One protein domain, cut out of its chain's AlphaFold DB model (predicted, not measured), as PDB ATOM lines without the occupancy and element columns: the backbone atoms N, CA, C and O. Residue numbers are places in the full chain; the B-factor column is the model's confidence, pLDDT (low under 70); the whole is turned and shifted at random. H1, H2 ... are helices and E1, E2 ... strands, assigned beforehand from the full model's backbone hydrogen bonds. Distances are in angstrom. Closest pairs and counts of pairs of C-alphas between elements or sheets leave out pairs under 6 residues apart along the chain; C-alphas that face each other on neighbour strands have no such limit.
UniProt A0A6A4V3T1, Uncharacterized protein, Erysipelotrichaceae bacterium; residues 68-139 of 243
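This is residues 68 to 139 of the 243 residues of an uncharacterized protein of Erysipelotrichaceae bacterium (UniProt A0A6A4V3T1). A twisted three-stranded sheet, E2 E3 E6, has helix H1 over one face and the other face bare; a two-stranded ribbon of E1 and E7 extends from one end of it, and the small hairpin of E4 and E5 lies at the opposite end. E6 runs on into E7 at 32 degrees across a break of 1 residue. The printed part has 72 residues with one named helix and seven named strands, in the order E1 H1 E2 E3 E4 E5 E6 E7; the class is mostly strand, and the three sheets are antiparallel. It is only just loose, close to compact, with a radius of gyration of the C-alphas of 13.7 A, and elongated, spanning 43 by 27 by 18 A.

E1, residues 68 to 73, and E7, residues 132 to 137, are antiparallel neighbours at 141 degrees, with N 72 and O 133 within hydrogen-bond range at 2.9 A. H1, residues 80 to 87, has every O i to N i+4 pair within hydrogen-bond range. It is on the sheet of E2, residues 91 to 97, E3, residues 103 to 109, and E6, residues 126 to 130, at a height of 9.5 A over the sheet. H1 lies over E2 and E3 and only just runs across the strands, at 63 degrees to E2 on the local plane; the closest C-alphas of H1 and E2, those of Ala 85 and Ala 91, are 5.7 A apart. E2 and E3 form an antiparallel hairpin, with N 94 and O 106 at 2.8 A. The inner strand E3 is antiparallel to E6, with N 130 and O 105 at 2.7 A. E4, residues 114 to 116, and E5, residues 119 to 121, form a hairpin, with N 121 and O 114 at 2.8 A; both are apart from E1.

E1 begins with C-alpha 68 at (126.399, 168.381, 76.921) and is 15.5 A long. H1 measures 10.6 A, E2 19.2 A, E3 19.8 A and E6 11.7 A. E7, 14.4 A, ends with C-alpha 137 at (125.765, 172.588, 72.432).

The two C-alphas farthest apart, those of Gly 113 and Val 139, are 44.3 A apart. The printed part has no cut and no long link. Its mean pLDDT is 72.1; 23 residues are under 70, among them 68 to 73 and 133 to 139.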
ATOM      1  N   LYS A  68     127.713 168.845  76.497       53.53
ATOM      2  CA  LYS A  68     126.399 168.381  76.921       53.53
ATOM      3  C   LYS A  68     125.643 168.017  75.647       53.53
ATOM      4  O   LYS A  68     125.329 168.891  74.844       53.53
ATOM      5  N   ILE A  69     125.375 166.728  75.466       55.34
ATOM      6  CA  ILE A  69     124.496 166.263  74.398       55.34
ATOM      7  C   ILE A  69     123.083 166.708  74.771       55.34
ATOM      8  O   ILE A  69     122.484 166.174  75.709       55.34
ATOM      9  N   GLU A  70     122.558 167.709  74.071       59.91
ATOM     10  CA  GLU A  70     121.145 168.049  74.167       59.91
ATOM     11  C   GLU A  70     120.362 167.238  73.137       59.91
ATOM     12  O   GLU A  70     120.694 167.185  71.949       59.91
ATOM     13  N   TYR A  71     119.318 166.573  73.622       61.16
ATOM     14  CA  TYR A  71     118.403 165.788  72.810       61.16
ATOM     15  C   TYR A  71     117.319 166.712  72.257       61.16
ATOM     16  O   TYR A  71     116.344 167.026  72.940       61.16
ATOM     17  N   ILE A  72     117.504 167.170  71.021       66.88
ATOM     18  CA  ILE A  72     116.586 168.095  70.357       66.88
ATOM     19  C   ILE A  72     115.598 167.288  69.506       66.88
ATOM     20  O   ILE A  72     116.018 166.410  68.749       66.88
ATOM     21  N   PRO A  73     114.286 167.562  69.579       68.88
ATOM     22  CA  PRO A  73     113.311 166.911  68.712       68.88
ATOM     23  C   PRO A  73     113.605 167.181  67.239       68.88
ATOM     24  O   PRO A  73     113.769 168.332  66.834       68.88
ATOM     25  N   ARG A  74     113.625 166.124  66.424       73.06
ATOM     26  CA  ARG A  74     113.783 166.230  64.969       73.06
ATOM     27  C   ARG A  74     112.496 166.703  64.292       73.06
ATOM     28  O   ARG A  74     111.788 165.931  63.645       73.06
ATOM     29  N   PHE A  75     112.161 167.979  64.492       69.50
ATOM     30  CA  PHE A  75     110.995 168.625  63.878       69.50
ATOM     31  C   PHE A  75     111.084 168.701  62.348       69.50
ATOM     32  O   PHE A  75     110.055 168.813  61.690       69.50
ATOM     33  N   ASP A  76     112.282 168.556  61.781       69.50
ATOM     34  CA  ASP A  76     112.534 168.360  60.349       69.50
ATOM     35  C   ASP A  76     111.809 167.131  59.771       69.50
ATOM     36  O   ASP A  76     111.492 167.095  58.587       69.50
ATOM     37  N   LEU A  77     111.482 166.141  60.608       70.00
ATOM     38  CA  LEU A  77     110.738 164.942  60.209       70.00
ATOM     39  C   LEU A  77     109.210 165.103  60.335       70.00
ATOM     40  O   LEU A  77     108.464 164.143  60.091       70.00
ATOM     41  N   VAL A  78     108.731 166.281  60.745       75.81
ATOM     42  CA  VAL A  78     107.311 166.600  60.937       75.81
ATOM     43  C   VAL A  78     106.815 167.415  59.747       75.81
ATOM     44  O   VAL A  78     107.365 168.475  59.459       75.81
ATOM     45  N   SER A  79     105.762 166.937  59.078       78.62
ATOM     46  CA  SER A  79     105.145 167.636  57.945       78.62
ATOM     47  C   SER A  79     104.566 168.992  58.360       78.62
ATOM     48  O   SER A  79     104.144 169.180  59.505       78.62
ATOM     49  N   GLU A  80     104.516 169.942  57.421       77.69
ATOM     50  CA  GLU A  80     104.012 171.301  57.675       77.69
ATOM     51  C   GLU A  80     102.571 171.306  58.204       77.69
ATOM     52  O   GLU A  80     102.256 172.078  59.110       77.69
ATOM     53  N   GLU A  81     101.724 170.392  57.723       78.00
ATOM     54  CA  GLU A  81     100.346 170.214  58.199       78.00
ATOM     55  C   GLU A  81     100.291 169.923  59.707       78.00
ATOM     56  O   GLU A  81      99.518 170.532  60.449       78.00
ATOM     57  N   ILE A  82     101.155 169.026  60.191       76.31
ATOM     58  CA  ILE A  82     101.213 168.658  61.608       76.31
ATOM     59  C   ILE A  82     101.783 169.819  62.434       76.31
ATOM     60  O   ILE A  82     101.274 170.107  63.518       76.31
ATOM     61  N   GLN A  83     102.791 170.534  61.922       78.25
ATOM     62  CA  GLN A  83     103.346 171.712  62.601       78.25
ATOM     63  C   GLN A  83     102.304 172.827  62.768       78.25
ATOM     64  O   GLN A  83     102.230 173.452  63.830       78.25
ATOM     65  N   GLN A  84     101.484 173.074  61.744       79.50
ATOM     66  CA  GLN A  84     100.402 174.057  61.806       79.50
ATOM     67  C   GLN A  84      99.320 173.641  62.805       79.50
ATOM     68  O   GLN A  84      98.900 174.458  63.624       79.50
ATOM     69  N   ALA A  85      98.931 172.369  62.822       77.06
ATOM     70  CA  ALA A  85      97.948 171.869  63.774       77.06
ATOM     71  C   ALA A  85      98.422 171.923  65.233       77.06
ATOM     72  O   ALA A  85      97.614 172.163  66.129       77.06
ATOM     73  N   ILE A  86      99.721 171.743  65.488       79.75
ATOM     74  CA  ILE A  86     100.298 171.933  66.825       79.75
ATOM     75  C   ILE A  86     100.239 173.408  67.233       79.75
ATOM     76  O   ILE A  86      99.803 173.718  68.340       79.75
ATOM     77  N   LYS A  87     100.607 174.335  66.335       81.00
ATOM     78  CA  LYS A  87     100.496 175.784  66.594       81.00
ATOM     79  C   LYS A  87      99.053 176.219  66.866       81.00
ATOM     80  O   LYS A  87      98.829 177.137  67.645       81.00
ATOM     81  N   GLN A  88      98.087 175.547  66.244       81.69
ATOM     82  CA  GLN A  88      96.653 175.771  66.432       81.69
ATOM     83  C   GLN A  88      96.064 175.009  67.638       81.69
ATOM     84  O   GLN A  88      94.869 175.118  67.901       81.69
ATOM     85  N   GLY A  89      96.866 174.227  68.375       77.06
ATOM     86  CA  GLY A  89      96.425 173.458  69.548       77.06
ATOM     87  C   GLY A  89      95.587 172.208  69.238       77.06
ATOM     88  O   GLY A  89      95.049 171.572  70.145       77.06
ATOM     89  N   LEU A  90      95.476 171.825  67.962       78.94
ATOM     90  CA  LEU A  90      94.722 170.659  67.486       78.94
ATOM     91  C   LEU A  90      95.486 169.338  67.683       78.94
ATOM     92  O   LEU A  90      94.875 168.263  67.706       78.94
ATOM     93  N   ALA A  91      96.804 169.423  67.862       79.50
ATOM     94  CA  ALA A  91      97.673 168.323  68.255       79.50
ATOM     95  C   ALA A  91      98.693 168.773  69.314       79.50
ATOM     96  O   ALA A  91      99.074 169.940  69.369       79.50
ATOM     97  N   GLU A  92      99.149 167.839  70.144       80.56
ATOM     98  CA  GLU A  92     100.090 168.087  71.240       80.56
ATOM     99  C   GLU A  92     101.269 167.107  71.216       80.56
ATOM    100  O   GLU A  92     101.173 165.993  70.684       80.56
ATOM    101  N   PHE A  93     102.378 167.516  71.835       81.00
ATOM    102  CA  PHE A  93     103.529 166.653  72.084       81.00
ATOM    103  C   PHE A  93     103.420 165.978  73.447       81.00
ATOM    104  O   PHE A  93     103.231 166.636  74.466       81.00
ATOM    105  N   VAL A  94     103.626 164.664  73.475       78.81
ATOM    106  CA  VAL A  94     103.695 163.877  74.706       78.81
ATOM    107  C   VAL A  94     105.038 163.168  74.766       78.81
ATOM    108  O   VAL A  94     105.359 162.359  73.895       78.81
ATOM    109  N   GLN A  95     105.817 163.433  75.811       78.06
ATOM    110  CA  GLN A  95     107.053 162.700  76.064       78.06
ATOM    111  C   GLN A  95     106.735 161.236  76.383       78.06
ATOM    112  O   GLN A  95     105.884 160.937  77.220       78.06
ATOM    113  N   CYS A  96     107.398 160.318  75.688       73.94
ATOM    114  CA  CYS A  96     107.245 158.881  75.866       73.94
ATOM    115  C   CYS A  96     108.624 158.235  76.031       73.94
ATOM    116  O   CYS A  96     109.633 158.741  75.540       73.94
ATOM    117  N   LYS A  97     108.657 157.111  76.745       77.50
ATOM    118  CA  LYS A  97     109.858 156.308  76.971       77.50
ATOM    119  C   LYS A  97     109.606 154.907  76.430       77.50
ATOM    120  O   LYS A  97     108.550 154.339  76.703       77.50
ATOM    121  N   ASN A  98     110.530 154.378  75.635       76.44
ATOM    122  CA  ASN A  98     110.420 153.022  75.102       76.44
ATOM    123  C   ASN A  98     110.858 151.982  76.152       76.44
ATOM    124  O   ASN A  98     111.496 152.329  77.148       76.44
ATOM    125  N   SER A  99     110.576 150.701  75.908       71.56
ATOM    126  CA  SER A  99     110.984 149.571  76.759       71.56
ATOM    127  C   SER A  99     112.503 149.494  76.968       71.56
ATOM    128  O   SER A  99     112.955 149.045  78.015       71.56
ATOM    129  N   SER A 100     113.283 149.980  75.997       71.06
ATOM    130  CA  SER A 100     114.752 150.071  76.044       71.06
ATOM    131  C   SER A 100     115.276 151.268  76.847       71.06
ATOM    132  O   SER A 100     116.475 151.389  77.062       71.06
ATOM    133  N   GLY A 101     114.392 152.162  77.295       64.25
ATOM    134  CA  GLY A 101     114.748 153.348  78.069       64.25
ATOM    135  C   GLY A 101     114.925 154.638  77.263       64.25
ATOM    136  O   GLY A 101     115.037 155.700  77.875       64.25
ATOM    137  N   ASP A 102     114.872 154.566  75.933       72.75
ATOM    138  CA  ASP A 102     115.021 155.723  75.046       72.75
ATOM    139  C   ASP A 102     113.819 156.669  75.122       72.75
ATOM    140  O   ASP A 102     112.660 156.235  75.129       72.75
ATOM    141  N   ILE A 103     114.097 157.973  75.159       70.94
ATOM    142  CA  ILE A 103     113.093 159.039  75.234       70.94
ATOM    143  C   ILE A 103     112.789 159.540  73.819       70.94
ATOM    144  O   ILE A 103     113.695 159.871  73.059       70.94
ATOM    145  N   PHE A 104     111.506 159.638  73.479       77.88
ATOM    146  CA  PHE A 104     111.022 160.194  72.215       77.88
ATOM    147  C   PHE A 104     109.773 161.052  72.445       77.88
ATOM    148  O   PHE A 104     109.138 160.989  73.503       77.88
ATOM    149  N   LEU A 105     109.406 161.872  71.460       80.56
ATOM    150  CA  LEU A 105     108.177 162.666  71.514       80.56
ATOM    151  C   LEU A 105     107.107 162.040  70.633       80.56
ATOM    152  O   LEU A 105     107.352 161.705  69.482       80.56
ATOM    153  N   LYS A 106     105.901 161.912  71.172       82.50
ATOM    154  CA  LYS A 106     104.742 161.343  70.492       82.50
ATOM    155  C   LYS A 106     103.732 162.442  70.204       82.50
ATOM    156  O   LYS A 106     103.294 163.115  71.133       82.50
ATOM    157  N   ILE A 107     103.331 162.603  68.947       81.81
ATOM    158  CA  ILE A 107     102.287 163.559  68.563       81.81
ATOM    159  C   ILE A 107     100.921 162.888  68.725       81.81
ATOM    160  O   ILE A 107     100.695 161.785  68.206       81.81
ATOM    161  N   ARG A 108     100.006 163.540  69.446       82.12
ATOM    162  CA  ARG A 108      98.626 163.072  69.635       82.12
ATOM    163  C   ARG A 108      97.630 164.165  69.284       82.12
ATOM    164  O   ARG A 108      97.903 165.340  69.490       82.12
ATOM    165  N   THR A 109      96.464 163.774  68.786       80.31
ATOM    166  CA  THR A 109      95.360 164.707  68.530       80.31
ATOM    167  C   THR A 109      94.696 165.170  69.820       80.31
ATOM    168  O   THR A 109      94.379 164.367  70.701       80.31
ATOM    169  N   THR A 110      94.384 166.455  69.912       75.94
ATOM    170  CA  THR A 110      93.642 167.030  71.045       75.94
ATOM    171  C   THR A 110      92.129 167.014  70.801       75.94
ATOM    172  O   THR A 110      91.337 166.952  71.748       75.94
ATOM    173  N   VAL A 111      91.712 166.993  69.529       75.88
ATOM    174  CA  VAL A 111      90.311 167.076  69.078       75.88
ATOM    175  C   VAL A 111      89.844 165.804  68.346       75.88
ATOM    176  O   VAL A 111      90.653 164.974  67.938       75.88
ATOM    177  N   LYS A 112      88.521 165.610  68.236       71.44
ATOM    178  CA  LYS A 112      87.890 164.530  67.446       71.44
ATOM    179  C   LYS A 112      87.659 165.016  66.010       71.44
ATOM    180  O   LYS A 112      87.252 166.159  65.844       71.44
ATOM    181  N   GLY A 113      87.841 164.138  65.026       64.88
ATOM    182  CA  GLY A 113      87.534 164.425  63.619       64.88
ATOM    183  C   GLY A 113      88.650 165.158  62.875       64.88
ATOM    184  O   GLY A 113      88.403 165.782  61.849       64.88
ATOM    185  N   LEU A 114      89.878 165.122  63.401       70.56
ATOM    186  CA  LEU A 114      91.019 165.760  62.756       70.56
ATOM    187  C   LEU A 114      91.517 164.858  61.624       70.56
ATOM    188  O   LEU A 114      91.861 163.705  61.877       70.56
ATOM    189  N   VAL A 115      91.551 165.360  60.391       68.81
ATOM    190  CA  VAL A 115      91.996 164.585  59.227       68.81
ATOM    191  C   VAL A 115      93.436 164.961  58.893       68.81
ATOM    192  O   VAL A 115      93.717 166.123  58.621       68.81
ATOM    193  N   PHE A 116      94.331 163.977  58.895       68.81
ATOM    194  CA  PHE A 116      95.703 164.109  58.398       68.81
ATOM    195  C   PHE A 116      95.982 163.009  57.386       68.81
ATOM    196  O   PHE A 116      95.594 161.864  57.625       68.81
ATOM    197  N   GLU A 117      96.643 163.338  56.272       62.91
ATOM    198  CA  GLU A 117      97.013 162.369  55.221       62.91
ATOM    199  C   GLU A 117      95.841 161.444  54.797       62.91
ATOM    200  O   GLU A 117      96.013 160.250  54.546       62.91
ATOM    201  N   GLY A 118      94.608 161.972  54.775       63.47
ATOM    202  CA  GLY A 118      93.395 161.226  54.406       63.47
ATOM    203  C   GLY A 118      92.832 160.272  55.473       63.47
ATOM    204  O   GLY A 118      91.885 159.540  55.186       63.47
ATOM    205  N   LYS A 119      93.366 160.265  56.702       69.06
ATOM    206  CA  LYS A 119      92.857 159.468  57.833       69.06
ATOM    207  C   LYS A 119      92.219 160.360  58.888       69.06
ATOM    208  O   LYS A 119      92.815 161.343  59.319       69.06
ATOM    209  N   GLU A 120      91.027 159.984  59.343       72.62
ATOM    210  CA  GLU A 120      90.332 160.677  60.426       72.62
ATOM    211  C   GLU A 120      90.802 160.165  61.795       72.62
ATOM    212  O   GLU A 120      90.708 158.978  62.128       72.62
ATOM    213  N   TYR A 121      91.309 161.081  62.613       71.12
ATOM    214  CA  TYR A 121      91.792 160.813  63.956       71.12
ATOM    215  C   TYR A 121      90.759 161.273  64.996       71.12
ATOM    216  O   TYR A 121      90.326 162.427  65.055       71.12
ATOM    217  N   GLY A 122      90.376 160.346  65.875       67.75
ATOM    218  CA  GLY A 122      89.623 160.652  67.095       67.75
ATOM    219  C   GLY A 122      90.492 161.342  68.154       67.75
ATOM    220  O   GLY A 122      91.708 161.411  68.017       67.75
ATOM    221  N   LYS A 123      89.890 161.807  69.252       72.06
ATOM    222  CA  LYS A 123      90.596 162.476  70.363       72.06
ATOM    223  C   LYS A 123      91.668 161.571  70.996       72.06
ATOM    224  O   LYS A 123      91.397 160.402  71.268       72.06
ATOM    225  N   LYS A 124      92.853 162.127  71.277       70.44
ATOM    226  CA  LYS A 124      94.044 161.473  71.865       70.44
ATOM    227  C   LYS A 124      94.626 160.320  71.036       70.44
ATOM    228  O   LYS A 124      95.349 159.478  71.576       70.44
ATOM    229  N   LYS A 125      94.332 160.258  69.736       77.06
ATOM    230  CA  LYS A 125      94.897 159.238  68.844       77.06
ATOM    231  C   LYS A 125      96.323 159.604  68.449       77.06
ATOM    232  O   LYS A 125      96.678 160.770  68.312       77.06
ATOM    233  N   PHE A 126      97.135 158.567  68.297       77.62
ATOM    234  CA  PHE A 126      98.528 158.671  67.895       77.62
ATOM    235  C   PHE A 126      98.648 159.041  66.417       77.62
ATOM    236  O   PHE A 126      98.023 158.384  65.589       77.62
ATOM    237  N   ILE A 127      99.472 160.048  66.118       72.94
ATOM    238  CA  ILE A 127      99.772 160.476  64.748       72.94
ATOM    239  C   ILE A 127     101.156 159.976  64.325       72.94
ATOM    240  O   ILE A 127     101.261 159.218  63.365       72.94
ATOM    241  N   LYS A 128     102.218 160.386  65.033       76.12
ATOM    242  CA  LYS A 128     103.610 160.093  64.657       76.12
ATOM    243  C   LYS A 128     104.567 160.227  65.842       76.12
ATOM    244  O   LYS A 128     104.306 161.015  66.754       76.12
ATOM    245  N   ASP A 129     105.655 159.460  65.823       77.19
ATOM    246  CA  ASP A 129     106.768 159.587  66.770       77.19
ATOM    247  C   ASP A 129     107.874 160.472  66.172       77.19
ATOM    248  O   ASP A 129     108.189 160.384  64.984       77.19
ATOM    249  N   ILE A 130     108.470 161.321  67.005       75.94
ATOM    250  CA  ILE A 130     109.612 162.173  66.684       75.94
ATOM    251  C   ILE A 130     110.817 161.657  67.477       75.94
ATOM    252  O   ILE A 130     110.820 161.755  68.714       75.94
ATOM    253  N   PRO A 131     111.852 161.126  66.801       72.94
ATOM    254  CA  PRO A 131     113.100 160.784  67.460       72.94
ATOM    255  C   PRO A 131     113.838 162.056  67.896       72.94
ATOM    256  O   PRO A 131     113.750 163.104  67.249       72.94
ATOM    257  N   LEU A 132     114.589 161.959  68.989       72.00
ATOM    258  CA  LEU A 132     115.469 163.034  69.435       72.00
ATOM    259  C   LEU A 132     116.820 162.916  68.716       72.00
ATOM    260  O   LEU A 132     117.424 161.846  68.689       72.00
ATOM    261  N   GLY A 133     117.288 164.008  68.117       64.94
ATOM    262  CA  GLY A 133     118.643 164.130  67.587       64.94
ATOM    263  C   GLY A 133     119.603 164.606  68.675       64.94
ATOM    264  O   GLY A 133     119.248 165.462  69.482       64.94
ATOM    265  N   ALA A 134     120.818 164.063  68.691       62.06
ATOM    266  CA  ALA A 134     121.895 164.547  69.545       62.06
ATOM    267  C   ALA A 134     122.555 165.769  68.889       62.06
ATOM    268  O   ALA A 134     123.051 165.668  67.765       62.06
ATOM    269  N   LYS A 135     122.561 166.913  69.578       61.12
ATOM    270  CA  LYS A 135     123.326 168.096  69.172       61.12
ATOM    271  C   LYS A 135     124.304 168.465  70.281       61.12
ATOM    272  O   LYS A 135     123.895 168.626  71.430       61.12
ATOM    273  N   ASP A 136     125.571 168.632  69.918       55.97
ATOM    274  CA  ASP A 136     126.557 169.233  70.810       55.97
ATOM    275  C   ASP A 136     126.283 170.730  70.912       55.97
ATOM    276  O   ASP A 136     126.362 171.470  69.924       55.97
ATOM    277  N   VAL A 137     125.918 171.171  72.113       55.97
ATOM    278  CA  VAL A 137     125.765 172.588  72.432       55.97
ATOM    279  C   VAL A 137     126.939 172.995  73.323       55.97
ATOM    280  O   VAL A 137     127.139 172.382  74.376       55.97
ATOM    281  N   PRO A 138     127.741 174.002  72.925       55.22
ATOM    282  CA  PRO A 138     128.808 174.510  73.773       55.22
ATOM    283  C   PRO A 138     128.191 175.134  75.024       55.22
ATOM    284  O   PRO A 138     127.286 175.966  74.941       55.22
ATOM    285  N   VAL A 139     128.664 174.718  76.194       59.50
ATOM    286  CA  VAL A 139     128.162 175.242  77.463       59.50
ATOM    287  C   VAL A 139     128.689 176.659  77.672       59.50
ATOM    288  O   VAL A 139     129.895 176.897  77.600       59.50
TER     289      VAL A 139